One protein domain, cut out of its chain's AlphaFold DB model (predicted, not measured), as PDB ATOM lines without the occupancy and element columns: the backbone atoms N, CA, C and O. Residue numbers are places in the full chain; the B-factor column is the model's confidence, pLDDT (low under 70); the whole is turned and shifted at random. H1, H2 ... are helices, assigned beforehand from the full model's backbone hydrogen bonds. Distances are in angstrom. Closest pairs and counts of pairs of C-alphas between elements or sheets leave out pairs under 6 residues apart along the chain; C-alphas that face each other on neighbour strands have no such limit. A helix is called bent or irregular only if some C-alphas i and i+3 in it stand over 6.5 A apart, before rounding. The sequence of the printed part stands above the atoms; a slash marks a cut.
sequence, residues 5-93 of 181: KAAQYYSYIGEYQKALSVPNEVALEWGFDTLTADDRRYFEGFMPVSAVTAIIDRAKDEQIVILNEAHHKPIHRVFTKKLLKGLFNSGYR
ATOM      1  N   LYS A   5     394.794 625.010 412.852       70.31
ATOM      2  CA  LYS A   5     393.643 624.962 411.919       70.31
ATOM      3  C   LYS A   5     392.838 623.661 411.987       70.31
ATOM      4  O   LYS A   5     391.619 623.701 411.867       70.31
ATOM      5  N   ALA A   6     393.491 622.518 412.192       78.38
ATOM      6  CA  ALA A   6     392.797 621.229 412.252       78.38
ATOM      7  C   ALA A   6     391.868 621.142 413.474       78.38
ATOM      8  O   ALA A   6     390.697 620.800 413.331       78.38
ATOM      9  N   ALA A   7     392.356 621.543 414.654       79.38
ATOM     10  CA  ALA A   7     391.553 621.592 415.876       79.38
ATOM     11  C   ALA A   7     390.326 622.505 415.722       79.38
ATOM     12  O   ALA A   7     389.219 622.163 416.136       79.38
ATOM     13  N   GLN A   8     390.518 623.651 415.067       73.94
ATOM     14  CA  GLN A   8     389.448 624.587 414.741       73.94
ATOM     15  C   GLN A   8     388.397 623.950 413.816       73.94
ATOM     16  O   GLN A   8     387.209 624.023 414.116       73.94
ATOM     17  N   TYR A   9     388.802 623.258 412.746       81.06
ATOM     18  CA  TYR A   9     387.852 622.576 411.859       81.06
ATOM     19  C   TYR A   9     387.104 621.427 412.541       81.06
ATOM     20  O   TYR A   9     385.901 621.294 412.330       81.06
ATOM     21  N   TYR A  10     387.765 620.636 413.392       81.31
ATOM     22  CA  TYR A  10     387.087 619.593 414.169       81.31
ATOM     23  C   TYR A  10     386.044 620.179 415.126       81.31
ATOM     24  O   TYR A  10     384.922 619.679 415.188       81.31
ATOM     25  N   SER A  11     386.376 621.286 415.799       78.31
ATOM     26  CA  SER A  11     385.432 622.052 416.627       78.31
ATOM     27  C   SER A  11     384.203 622.495 415.818       78.31
ATOM     28  O   SER A  11     383.074 622.359 416.285       78.31
ATOM     29  N   TYR A  12     384.397 622.928 414.570       75.62
ATOM     30  CA  TYR A  12     383.326 623.407 413.686       75.62
ATOM     31  C   TYR A  12     382.370 622.313 413.195       75.62
ATOM     32  O   TYR A  12     381.229 622.603 412.845       75.62
ATOM     33  N   ILE A  13     382.805 621.054 413.172       80.75
ATOM     34  CA  ILE A  13     381.950 619.920 412.787       80.75
ATOM     35  C   ILE A  13     381.435 619.119 413.993       80.75
ATOM     36  O   ILE A  13     380.791 618.093 413.800       80.75
ATOM     37  N   GLY A  14     381.687 619.585 415.223       75.38
ATOM     38  CA  GLY A  14     381.233 618.932 416.457       75.38
ATOM     39  C   GLY A  14     382.113 617.769 416.933       75.38
ATOM     40  O   GLY A  14     381.771 617.087 417.895       75.38
ATOM     41  N   GLU A  15     383.271 617.554 416.313       82.69
ATOM     42  CA  GLU A  15     384.216 616.480 416.635       82.69
ATOM     43  C   GLU A  15     385.125 616.882 417.809       82.69
ATOM     44  O   GLU A  15     386.344 617.013 417.682       82.69
ATOM     45  N   TYR A  16     384.519 617.124 418.974       77.38
ATOM     46  CA  TYR A  16     385.195 617.711 420.137       77.38
ATOM     47  C   TYR A  16     386.403 616.900 420.626       77.38
ATOM     48  O   TYR A  16     387.448 617.477 420.916       77.38
ATOM     49  N   GLN A  17     386.298 615.570 420.675       83.06
ATOM     50  CA  GLN A  17     387.411 614.716 421.107       83.06
ATOM     51  C   GLN A  17     388.621 614.847 420.171       83.06
ATOM     52  O   GLN A  17     389.752 614.949 420.640       83.06
ATOM     53  N   LYS A  18     388.382 614.935 418.854       82.69
ATOM     54  CA  LYS A  18     389.437 615.165 417.855       82.69
ATOM     55  C   LYS A  18     390.005 616.578 417.955       82.69
ATOM     56  O   LYS A  18     391.204 616.773 417.794       82.69
ATOM     57  N   ALA A  19     389.166 617.571 418.251       79.25
ATOM     58  CA  ALA A  19     389.623 618.941 418.475       79.25
ATOM     59  C   ALA A  19     390.571 619.047 419.684       79.25
ATOM     60  O   ALA A  19     391.554 619.784 419.615       79.25
ATOM     61  N   LEU A  20     390.306 618.287 420.754       77.94
ATOM     62  CA  LEU A  20     391.170 618.204 421.936       77.94
ATOM     63  C   LEU A  20     392.467 617.427 421.694       77.94
ATOM     64  O   LEU A  20     393.483 617.755 422.294       77.94
ATOM     65  N   SER A  21     392.436 616.389 420.853       79.88
ATOM     66  CA  SER A  21     393.612 615.547 420.610       79.88
ATOM     67  C   SER A  21     394.655 616.205 419.710       79.88
ATOM     68  O   SER A  21     395.789 615.738 419.656       79.88
ATOM     69  N   VAL A  22     394.281 617.241 418.951       78.69
ATOM     70  CA  VAL A  22     395.222 617.984 418.105       78.69
ATOM     71  C   VAL A  22     396.080 618.884 418.996       78.69
ATOM     72  O   VAL A  22     395.526 619.790 419.618       78.69
ATOM     73  N   PRO A  23     397.414 618.714 419.014       68.31
ATOM     74  CA  PRO A  23     398.311 619.643 419.685       68.31
ATOM     75  C   PRO A  23     398.180 621.003 419.001       68.31
ATOM     76  O   PRO A  23     398.501 621.152 417.826       68.31
ATOM     77  N   ASN A  24     397.612 621.972 419.702       63.91
ATOM     78  CA  ASN A  24     397.251 623.297 419.190       63.91
ATOM     79  C   ASN A  24     397.806 624.423 420.069       63.91
ATOM     80  O   ASN A  24     397.755 625.591 419.680       63.91
ATOM     81  N   GLU A  25     398.382 624.059 421.208       64.69
ATOM     82  CA  GLU A  25     399.195 624.923 422.040       64.69
ATOM     83  C   GLU A  25     400.640 624.830 421.555       64.69
ATOM     84  O   GLU A  25     401.155 623.753 421.247       64.69
ATOM     85  N   VAL A  26     401.284 625.985 421.414       61.09
ATOM     86  CA  VAL A  26     402.731 626.026 421.220       61.09
ATOM     87  C   VAL A  26     403.327 625.451 422.498       61.09
ATOM     88  O   VAL A  26     403.030 625.979 423.566       61.09
ATOM     89  N   ALA A  27     404.119 624.379 422.403       58.62
ATOM     90  CA  ALA A  27     404.922 623.937 423.536       58.62
ATOM     91  C   ALA A  27     405.761 625.141 423.975       58.62
ATOM     92  O   ALA A  27     406.542 625.677 423.180       58.62
ATOM     93  N   LEU A  28     405.515 625.644 425.183       58.62
ATOM     94  CA  LEU A  28     406.205 626.819 425.678       58.62
ATOM     95  C   LEU A  28     407.580 626.348 426.149       58.62
ATOM     96  O   LEU A  28     407.817 626.168 427.329       58.62
ATOM     97  N   GLU A  29     408.536 626.190 425.231       57.06
ATOM     98  CA  GLU A  29     409.914 625.766 425.554       57.06
ATOM     99  C   GLU A  29     410.668 626.725 426.503       57.06
ATOM    100  O   GLU A  29     411.836 626.526 426.819       57.06
ATOM    101  N   TRP A  30     410.015 627.790 426.966       60.81
ATOM    102  CA  TRP A  30     410.549 628.779 427.893       60.81
ATOM    103  C   TRP A  30     410.333 628.412 429.374       60.81
ATOM    104  O   TRP A  30     410.679 629.212 430.239       60.81
ATOM    105  N   GLY A  31     409.784 627.230 429.687       60.94
ATOM    106  CA  GLY A  31     409.658 626.726 431.064       60.94
ATOM    107  C   GLY A  31     408.555 627.393 431.895       60.94
ATOM    108  O   GLY A  31     408.553 627.277 433.119       60.94
ATOM    109  N   PHE A  32     407.614 628.089 431.247       62.22
ATOM    110  CA  PHE A  32     406.456 628.726 431.898       62.22
ATOM    111  C   PHE A  32     405.302 627.751 432.190       62.22
ATOM    112  O   PHE A  32     404.337 628.098 432.865       62.22
ATOM    113  N   ASP A  33     405.391 626.539 431.663       64.69
ATOM    114  CA  ASP A  33     404.411 625.455 431.693       64.69
ATOM    115  C   ASP A  33     404.764 624.355 432.713       64.69
ATOM    116  O   ASP A  33     404.002 623.405 432.905       64.69
ATOM    117  N   THR A  34     405.870 624.511 433.448       73.56
ATOM    118  CA  THR A  34     406.264 623.620 434.546       73.56
ATOM    119  C   THR A  34     406.201 624.316 435.900       73.56
ATOM    120  O   THR A  34     407.004 625.196 436.191       73.56
ATOM    121  N   LEU A  35     405.294 623.858 436.768       81.81
ATOM    122  CA  LEU A  35     405.284 624.239 438.184       81.81
ATOM    123  C   LEU A  35     406.545 623.705 438.874       81.81
ATOM    124  O   LEU A  35     406.838 622.502 438.793       81.81
ATOM    125  N   THR A  36     407.263 624.572 439.586       88.44
ATOM    126  CA  THR A  36     408.377 624.175 440.457       88.44
ATOM    127  C   THR A  36     407.862 623.484 441.729       88.44
ATOM    128  O   THR A  36     406.657 623.394 441.979       88.44
ATOM    129  N   ALA A  37     408.769 622.926 442.538       89.88
ATOM    130  CA  ALA A  37     408.396 622.365 443.840       89.88
ATOM    131  C   ALA A  37     407.859 623.444 444.799       89.88
ATOM    132  O   ALA A  37     406.902 623.187 445.528       89.88
ATOM    133  N   ASP A  38     408.424 624.651 444.740       90.31
ATOM    134  CA  ASP A  38     407.986 625.778 445.559       90.31
ATOM    135  C   ASP A  38     406.609 626.287 445.122       90.31
ATOM    136  O   ASP A  38     405.763 626.536 445.979       90.31
ATOM    137  N   ASP A  39     406.324 626.334 443.813       90.25
ATOM    138  CA  ASP A  39     404.985 626.679 443.314       90.25
ATOM    139  C   ASP A  39     403.939 625.667 443.783       90.25
ATOM    140  O   ASP A  39     402.859 626.041 444.238       90.25
ATOM    141  N   ARG A  40     404.258 624.364 443.718       89.62
ATOM    142  CA  ARG A  40     403.368 623.310 444.229       89.62
ATOM    143  C   ARG A  40     403.063 623.523 445.708       89.62
ATOM    144  O   ARG A  40     401.895 623.550 446.079       89.62
ATOM    145  N   ARG A  41     404.095 623.749 446.522       93.00
ATOM    146  CA  ARG A  41     403.945 623.997 447.960       93.00
ATOM    147  C   ARG A  41     403.171 625.283 448.257       93.00
ATOM    148  O   ARG A  41     402.404 625.328 449.212       93.00
ATOM    149  N   TYR A  42     403.348 626.320 447.441       92.19
ATOM    150  CA  TYR A  42     402.544 627.534 447.516       92.19
ATOM    151  C   TYR A  42     401.062 627.215 447.279       92.19
ATOM    152  O   TYR A  42     400.225 627.589 448.096       92.19
ATOM    153  N   PHE A  43     400.737 626.460 446.222       90.94
ATOM    154  CA  PHE A  43     399.354 626.107 445.887       90.94
ATOM    155  C   PHE A  43     398.699 625.092 446.842       90.94
ATOM    156  O   PHE A  43     397.477 625.110 446.972       90.94
ATOM    157  N   GLU A  44     399.470 624.262 447.557       92.19
ATOM    158  CA  GLU A  44     398.960 623.314 448.571       92.19
ATOM    159  C   GLU A  44     398.172 623.992 449.703       92.19
ATOM    160  O   GLU A  44     397.287 623.379 450.295       92.19
ATOM    161  N   GLY A  45     398.464 625.263 449.998       92.75
ATOM    162  CA  GLY A  45     397.740 626.040 451.007       92.75
ATOM    163  C   GLY A  45     396.380 626.578 450.549       92.75
ATOM    164  O   GLY A  45     395.662 627.169 451.357       92.75
ATOM    165  N   PHE A  46     396.017 626.413 449.274       93.69
ATOM    166  CA  PHE A  46     394.796 626.973 448.700       93.69
ATOM    167  C   PHE A  46     393.724 625.907 448.486       93.69
ATOM    168  O   PHE A  46     393.999 624.760 448.142       93.69
ATOM    169  N   MET A  47     392.466 626.324 448.617       92.25
ATOM    170  CA  MET A  47     391.311 625.490 448.304       92.25
ATOM    171  C   MET A  47     390.679 625.947 446.988       92.25
ATOM    172  O   MET A  47     390.405 627.141 446.831       92.25
ATOM    173  N   PRO A  48     390.417 625.030 446.041       91.12
ATOM    174  CA  PRO A  48     389.771 625.394 444.794       91.12
ATOM    175  C   PRO A  48     388.344 625.871 445.066       91.12
ATOM    176  O   PRO A  48     387.571 625.224 445.773       91.12
ATOM    177  N   VAL A  49     387.984 626.995 444.456       94.00
ATOM    178  CA  VAL A  49     386.624 627.540 444.480       94.00
ATOM    179  C   VAL A  49     386.016 627.502 443.084       94.00
ATOM    180  O   VAL A  49     386.717 627.454 442.073       94.00
ATOM    181  N   SER A  50     384.685 627.536 443.017       95.62
ATOM    182  CA  SER A  50     383.964 627.646 441.749       95.62
ATOM    183  C   SER A  50     384.401 628.906 440.999       95.62
ATOM    184  O   SER A  50     384.104 630.023 441.424       95.62
ATOM    185  N   ALA A  51     385.053 628.726 439.848       94.69
ATOM    186  CA  ALA A  51     385.461 629.835 438.988       94.69
ATOM    187  C   ALA A  51     384.260 630.684 438.539       94.69
ATOM    188  O   ALA A  51     384.359 631.902 438.463       94.69
ATOM    189  N   VAL A  52     383.104 630.051 438.297       95.88
ATOM    190  CA  VAL A  52     381.861 630.753 437.941       95.88
ATOM    191  C   VAL A  52     381.456 631.721 439.049       95.88
ATOM    192  O   VAL A  52     381.188 632.885 438.771       95.88
ATOM    193  N   THR A  53     381.453 631.255 440.299       96.44
ATOM    194  CA  THR A  53     381.085 632.073 441.460       96.44
ATOM    195  C   THR A  53     382.080 633.212 441.655       96.44
ATOM    196  O   THR A  53     381.673 634.367 441.702       96.44
ATOM    197  N   ALA A  54     383.379 632.899 441.661       96.50
ATOM    198  CA  ALA A  54     384.436 633.888 441.861       96.50
ATOM    199  C   ALA A  54     384.410 635.005 440.802       96.50
ATOM    200  O   ALA A  54     384.534 636.181 441.141       96.50
ATOM    201  N   ILE A  55     384.202 634.655 439.526       96.62
ATOM    202  CA  ILE A  55     384.111 635.639 438.439       96.62
ATOM    203  C   ILE A  55     382.852 636.494 438.579       96.62
ATOM    204  O   ILE A  55     382.947 637.708 438.434       96.62
ATOM    205  N   ILE A  56     381.686 635.899 438.859       97.44
ATOM    206  CA  ILE A  56     380.433 636.658 439.018       97.44
ATOM    207  C   ILE A  56     380.537 637.628 440.196       97.44
ATOM    208  O   ILE A  56     380.120 638.776 440.070       97.44
ATOM    209  N   ASP A  57     381.098 637.187 441.320       97.31
ATOM    210  CA  ASP A  57     381.258 638.039 442.494       97.31
ATOM    211  C   ASP A  57     382.212 639.193 442.217       97.31
ATOM    212  O   ASP A  57     381.864 640.338 442.493       97.31
ATOM    213  N   ARG A  58     383.360 638.923 441.582       96.88
ATOM    214  CA  ARG A  58     384.288 639.979 441.175       96.88
ATOM    215  C   ARG A  58     383.655 640.950 440.176       96.88
ATOM    216  O   ARG A  58     383.866 642.152 440.285       96.88
ATOM    217  N   ALA A  59     382.871 640.441 439.228       97.00
ATOM    218  CA  ALA A  59     382.258 641.233 438.166       97.00
ATOM    219  C   ALA A  59     381.249 642.273 438.676       97.00
ATOM    220  O   ALA A  59     380.970 643.224 437.953       97.00
ATOM    221  N   LYS A  60     380.712 642.129 439.895       96.44
ATOM    222  CA  LYS A  60     379.805 643.123 440.503       96.44
ATOM    223  C   LYS A  60     380.461 644.494 440.678       96.44
ATOM    224  O   LYS A  60     379.765 645.502 440.614       96.44
ATOM    225  N   ASP A  61     381.779 644.518 440.857       97.38
ATOM    226  CA  ASP A  61     382.559 645.742 441.051       97.38
ATOM    227  C   ASP A  61     383.218 646.240 439.754       97.38
ATOM    228  O   ASP A  61     383.958 647.224 439.769       97.38
ATOM    229  N   GLU A  62     382.970 645.560 438.631       96.81
ATOM    230  CA  GLU A  62     383.585 645.849 437.338       96.81
ATOM    231  C   GLU A  62     382.550 646.395 436.350       96.81
ATOM    232  O   GLU A  62     381.368 646.059 436.397       96.81
ATOM    233  N   GLN A  63     382.995 647.242 435.421       93.44
ATOM    234  CA  GLN A  63     382.132 647.754 434.346       93.44
ATOM    235  C   GLN A  63     382.179 646.866 433.097       93.44
ATOM    236  O   GLN A  63     381.232 646.831 432.312       93.44
ATOM    237  N   ILE A  64     383.306 646.183 432.885       94.25
ATOM    238  CA  ILE A  64     383.589 645.386 431.694       94.25
ATOM    239  C   ILE A  64     384.264 644.092 432.136       94.25
ATOM    240  O   ILE A  64     385.240 644.114 432.882       94.25
ATOM    241  N   VAL A  65     383.778 642.968 431.612       93.38
ATOM    242  CA  VAL A  65     384.422 641.659 431.740       93.38
ATOM    243  C   VAL A  65     384.815 641.193 430.348       93.38
ATOM    244  O   VAL A  65     383.965 641.080 429.465       93.38
ATOM    245  N   ILE A  66     386.105 640.919 430.154       93.38
ATOM    246  CA  ILE A  66     386.645 640.397 428.897       93.38
ATOM    247  C   ILE A  66     386.978 638.920 429.098       93.38
ATOM    248  O   ILE A  66     387.757 638.565 429.981       93.38
ATOM    249  N   LEU A  67     386.389 638.059 428.272       89.00
ATOM    250  CA  LEU A  67     386.650 636.622 428.263       89.00
ATOM    251  C   LEU A  67     387.412 636.269 426.990       89.00
ATOM    252  O   LEU A  67     386.905 636.481 425.890       89.00
ATOM    253  N   ASN A  68     388.617 635.723 427.138       87.62
ATOM    254  CA  ASN A  68     389.408 635.275 425.998       87.62
ATOM    255  C   ASN A  68     388.914 633.903 425.497       87.62
ATOM    256  O   ASN A  68     388.696 632.975 426.283       87.62
ATOM    257  N   GLU A  69     388.755 633.754 424.182       81.94
ATOM    258  CA  GLU A  69     388.236 632.544 423.549       81.94
ATOM    259  C   GLU A  69     389.287 631.921 422.635       81.94
ATOM    260  O   GLU A  69     389.704 632.504 421.641       81.94
ATOM    261  N   ALA A  70     389.694 630.689 422.939       81.56
ATOM    262  CA  ALA A  70     390.473 629.913 421.993       81.56
ATOM    263  C   ALA A  70     389.499 629.274 420.996       81.56
ATOM    264  O   ALA A  70     388.747 628.378 421.372       81.56
ATOM    265  N   HIS A  71     389.531 629.685 419.723       74.88
ATOM    266  CA  HIS A  71     388.541 629.259 418.716       74.88
ATOM    267  C   HIS A  71     388.406 627.732 418.535       74.88
ATOM    268  O   HIS A  71     387.373 627.239 418.068       74.88
ATOM    269  N   HIS A  72     389.445 626.977 418.905       73.31
ATOM    270  CA  HIS A  72     389.494 625.516 418.858       73.31
ATOM    271  C   HIS A  72     388.982 624.826 420.138       73.31
ATOM    272  O   HIS A  72     388.830 623.606 420.139       73.31
ATOM    273  N   LYS A  73     388.692 625.570 421.215       78.06
ATOM    274  CA  LYS A  73     388.189 625.048 422.495       78.06
ATOM    275  C   LYS A  73     386.728 625.459 422.701       78.06
ATOM    276  O   LYS A  73     386.451 626.411 423.432       78.06
ATOM    277  N   PRO A  74     385.752 624.717 422.143       74.12
ATOM    278  CA  PRO A  74     384.335 625.071 422.267       74.12
ATOM    279  C   PRO A  74     383.843 625.085 423.726       74.12
ATOM    280  O   PRO A  74     382.859 625.754 424.036       74.12
ATOM    281  N   ILE A  75     384.565 624.430 424.644       80.88
ATOM    282  CA  ILE A  75     384.306 624.492 426.087       80.88
ATOM    283  C   ILE A  75     384.365 625.924 426.650       80.88
ATOM    284  O   ILE A  75     383.642 626.216 427.600       80.88
ATOM    285  N   HIS A  76     385.129 626.843 426.041       84.94
ATOM    286  CA  HIS A  76     385.146 628.256 426.443       84.94
ATOM    287  C   HIS A  76     383.764 628.891 426.247       84.94
ATOM    288  O   HIS A  76     383.291 629.620 427.113       84.94
ATOM    289  N   ARG A  77     383.056 628.551 425.163       83.62
ATOM    290  CA  ARG A  77     381.704 629.067 424.891       83.62
ATOM    291  C   ARG A  77     380.683 628.514 425.883       83.62
ATOM    292  O   ARG A  77     379.831 629.256 426.368       83.62
ATOM    293  N   VAL A  78     380.805 627.234 426.247       85.06
ATOM    294  CA  VAL A  78     379.981 626.610 427.301       85.06
ATOM    295  C   VAL A  78     380.236 627.277 428.654       85.06
ATOM    296  O   VAL A  78     379.292 627.553 429.394       85.06
ATOM    297  N   PHE A  79     381.496 627.570 428.976       89.88
ATOM    298  CA  PHE A  79     381.862 628.293 430.189       89.88
ATOM    299  C   PHE A  79     381.275 629.710 430.204       89.88
ATOM    300  O   PHE A  79     380.594 630.070 431.162       89.88
ATOM    301  N   THR A  80     381.417 630.469 429.113       91.25
ATOM    302  CA  THR A  80     380.790 631.790 428.963       91.25
ATOM    303  C   THR A  80     379.277 631.715 429.151       91.25
ATOM    304  O   THR A  80     378.726 632.495 429.924       91.25
ATOM    305  N   LYS A  81     378.595 630.727 428.548       88.50
ATOM    306  CA  LYS A  81     377.144 630.514 428.723       88.50
ATOM    307  C   LYS A  81     376.758 630.338 430.197       88.50
ATOM    308  O   LYS A  81     375.738 630.881 430.618       88.50
ATOM    309  N   LYS A  82     377.575 629.637 430.996       91.62
ATOM    310  CA  LYS A  82     377.350 629.483 432.447       91.62
ATOM    311  C   LYS A  82     377.465 630.806 433.215       91.62
ATOM    312  O   LYS A  82     376.779 630.967 434.219       91.62
ATOM    313  N   LEU A  83     378.282 631.751 432.744       94.94
ATOM    314  CA  LEU A  83     378.455 633.068 433.370       94.94
ATOM    315  C   LEU A  83     377.300 634.031 433.058       94.94
ATOM    316  O   LEU A  83     376.936 634.834 433.916       94.94
ATOM    317  N   LEU A  84     376.695 633.942 431.863       92.19
ATOM    318  CA  LEU A  84     375.742 634.946 431.365       92.19
ATOM    319  C   LEU A  84     374.603 635.241 432.349       92.19
ATOM    320  O   LEU A  84     374.355 636.397 432.665       92.19
ATOM    321  N   LYS A  85     373.924 634.232 432.907       91.44
ATOM    322  CA  LYS A  85     372.815 634.497 433.846       91.44
ATOM    323  C   LYS A  85     373.275 635.284 435.083       91.44
ATOM    324  O   LYS A  85     372.586 636.204 435.515       91.44
ATOM    325  N   GLY A  86     374.436 634.938 435.638       93.25
ATOM    326  CA  GLY A  86     375.001 635.621 436.803       93.25
ATOM    327  C   GLY A  86     375.432 637.054 436.500       93.25
ATOM    328  O   GLY A  86     375.132 637.961 437.275       93.25
ATOM    329  N   LEU A  87     376.058 637.273 435.342       94.62
ATOM    330  CA  LEU A  87     376.430 638.607 434.868       94.62
ATOM    331  C   LEU A  87     375.188 639.475 434.634       94.62
ATOM    332  O   LEU A  87     375.132 640.609 435.101       94.62
ATOM    333  N   PHE A  88     374.143 638.930 434.007       92.56
ATOM    334  CA  PHE A  88     372.884 639.653 433.813       92.56
ATOM    335  C   PHE A  88     372.267 640.085 435.149       92.56
ATOM    336  O   PHE A  88     371.902 641.249 435.335       92.56
ATOM    337  N   ASN A  89     372.204 639.166 436.115       94.12
ATOM    338  CA  ASN A  89     371.706 639.463 437.457       94.12
ATOM    339  C   ASN A  89     372.567 640.504 438.192       94.12
ATOM    340  O   ASN A  89     372.051 641.210 439.051       94.12
ATOM    341  N   SER A  90     373.844 640.630 437.827       94.38
ATOM    342  CA  SER A  90     374.780 641.619 438.382       94.38
ATOM    343  C   SER A  90     374.725 642.980 437.672       94.38
ATOM    344  O   SER A  90     375.520 643.857 437.980       94.38
ATOM    345  N   GLY A  91     373.794 643.180 436.731       93.88
ATOM    346  CA  GLY A  91     373.559 644.474 436.075       93.88
ATOM    347  C   GLY A  91     374.103 644.594 434.651       93.88
ATOM    348  O   GLY A  91     373.795 645.571 433.972       93.88
ATOM    349  N   TYR A  92     374.825 643.593 434.142       92.81
ATOM    350  CA  TYR A  92     375.304 643.604 432.760       92.81
ATOM    351  C   TYR A  92     374.132 643.472 431.779       92.81
ATOM    352  O   TYR A  92     373.214 642.672 431.981       92.81
ATOM    353  N   ARG A  93     374.144 644.281 430.716       90.00
ATOM    354  CA  ARG A  93     373.079 644.306 429.692       90.00
ATOM    355  C   ARG A  93     373.583 644.123 428.268       90.00
ATOM    356  O   ARG A  93     372.800 643.740 427.404       90.00
TER     357      ARG A  93
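AT A GLANCE: This is residues 5 to 93 of the 181 residues of an uncharacterized protein of Lyngbya confervoides BDU141951 (UniProt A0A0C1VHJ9). The model is a loose, flat open frame with an empty middle: a small helical hairpin of H1 and H2 at one corner, H3 alone at another, and H4 and H5 together on a third side. The long link of residues 22 to 36 makes one bare side of the frame and the short link of residues 45 to 50 another, while residues 60 to 74, the long link from H4 to H5, run back beside H5. The printed part has 89 residues, with five named helices, H1 to H5 in order, and no named strand; the class is all helix. The whole is loose, with a radius of gyration of the C-alphas of 16.9 A, and spans 42 by 39 by 19 A.

IN THESE COORDINATES: H1 is residues 5 to 12, beginning at C-alpha 5 (393.643, 624.962, 411.919). H2 is residues 16 to 21 and H3 residues 37 to 44. H4, residues 51 to 59, is 11.9 A long. H5, residues 75 to 89, is 22.6 A long and ends at C-alpha 89 (371.706, 639.463, 437.457). H5 is irregular, but only just: C-alphas 82 and 85 are 6.9 A apart.

HOW THE PARTS SIT: H1 and H2 touch as a hairpin, opposite ways at a shallow tilt of 21 degrees; their closest C-alphas, of Ala 7 and Ala 19, are 4.2 A apart. H3 touches no helix. H4 touches H5 at residues 82 to 87 alone, the same way at a steep tilt of 43 degrees; their closest C-alphas, of Ile 56 and Gly 86, are 6.0 A apart. H1 and H5 are apart. In H1, H2, H3 and H4 every O i to N i+4 pair is within hydrogen-bond range; in H5, 9 of 11 are.

THE WHOLE: The C-alphas of Ala 37 and Arg 93, the two farthest apart, are 43.9 A apart. The printed part has no cut. The links H2 to H3 and H4 to H5 are long. Residues 25 to 34, 36 to 42 and 44 to 50 stand free, of which 37 to 42 belong to H3. Mean pLDDT of the printed part is 84.5; residues 23 to 33 are under 70.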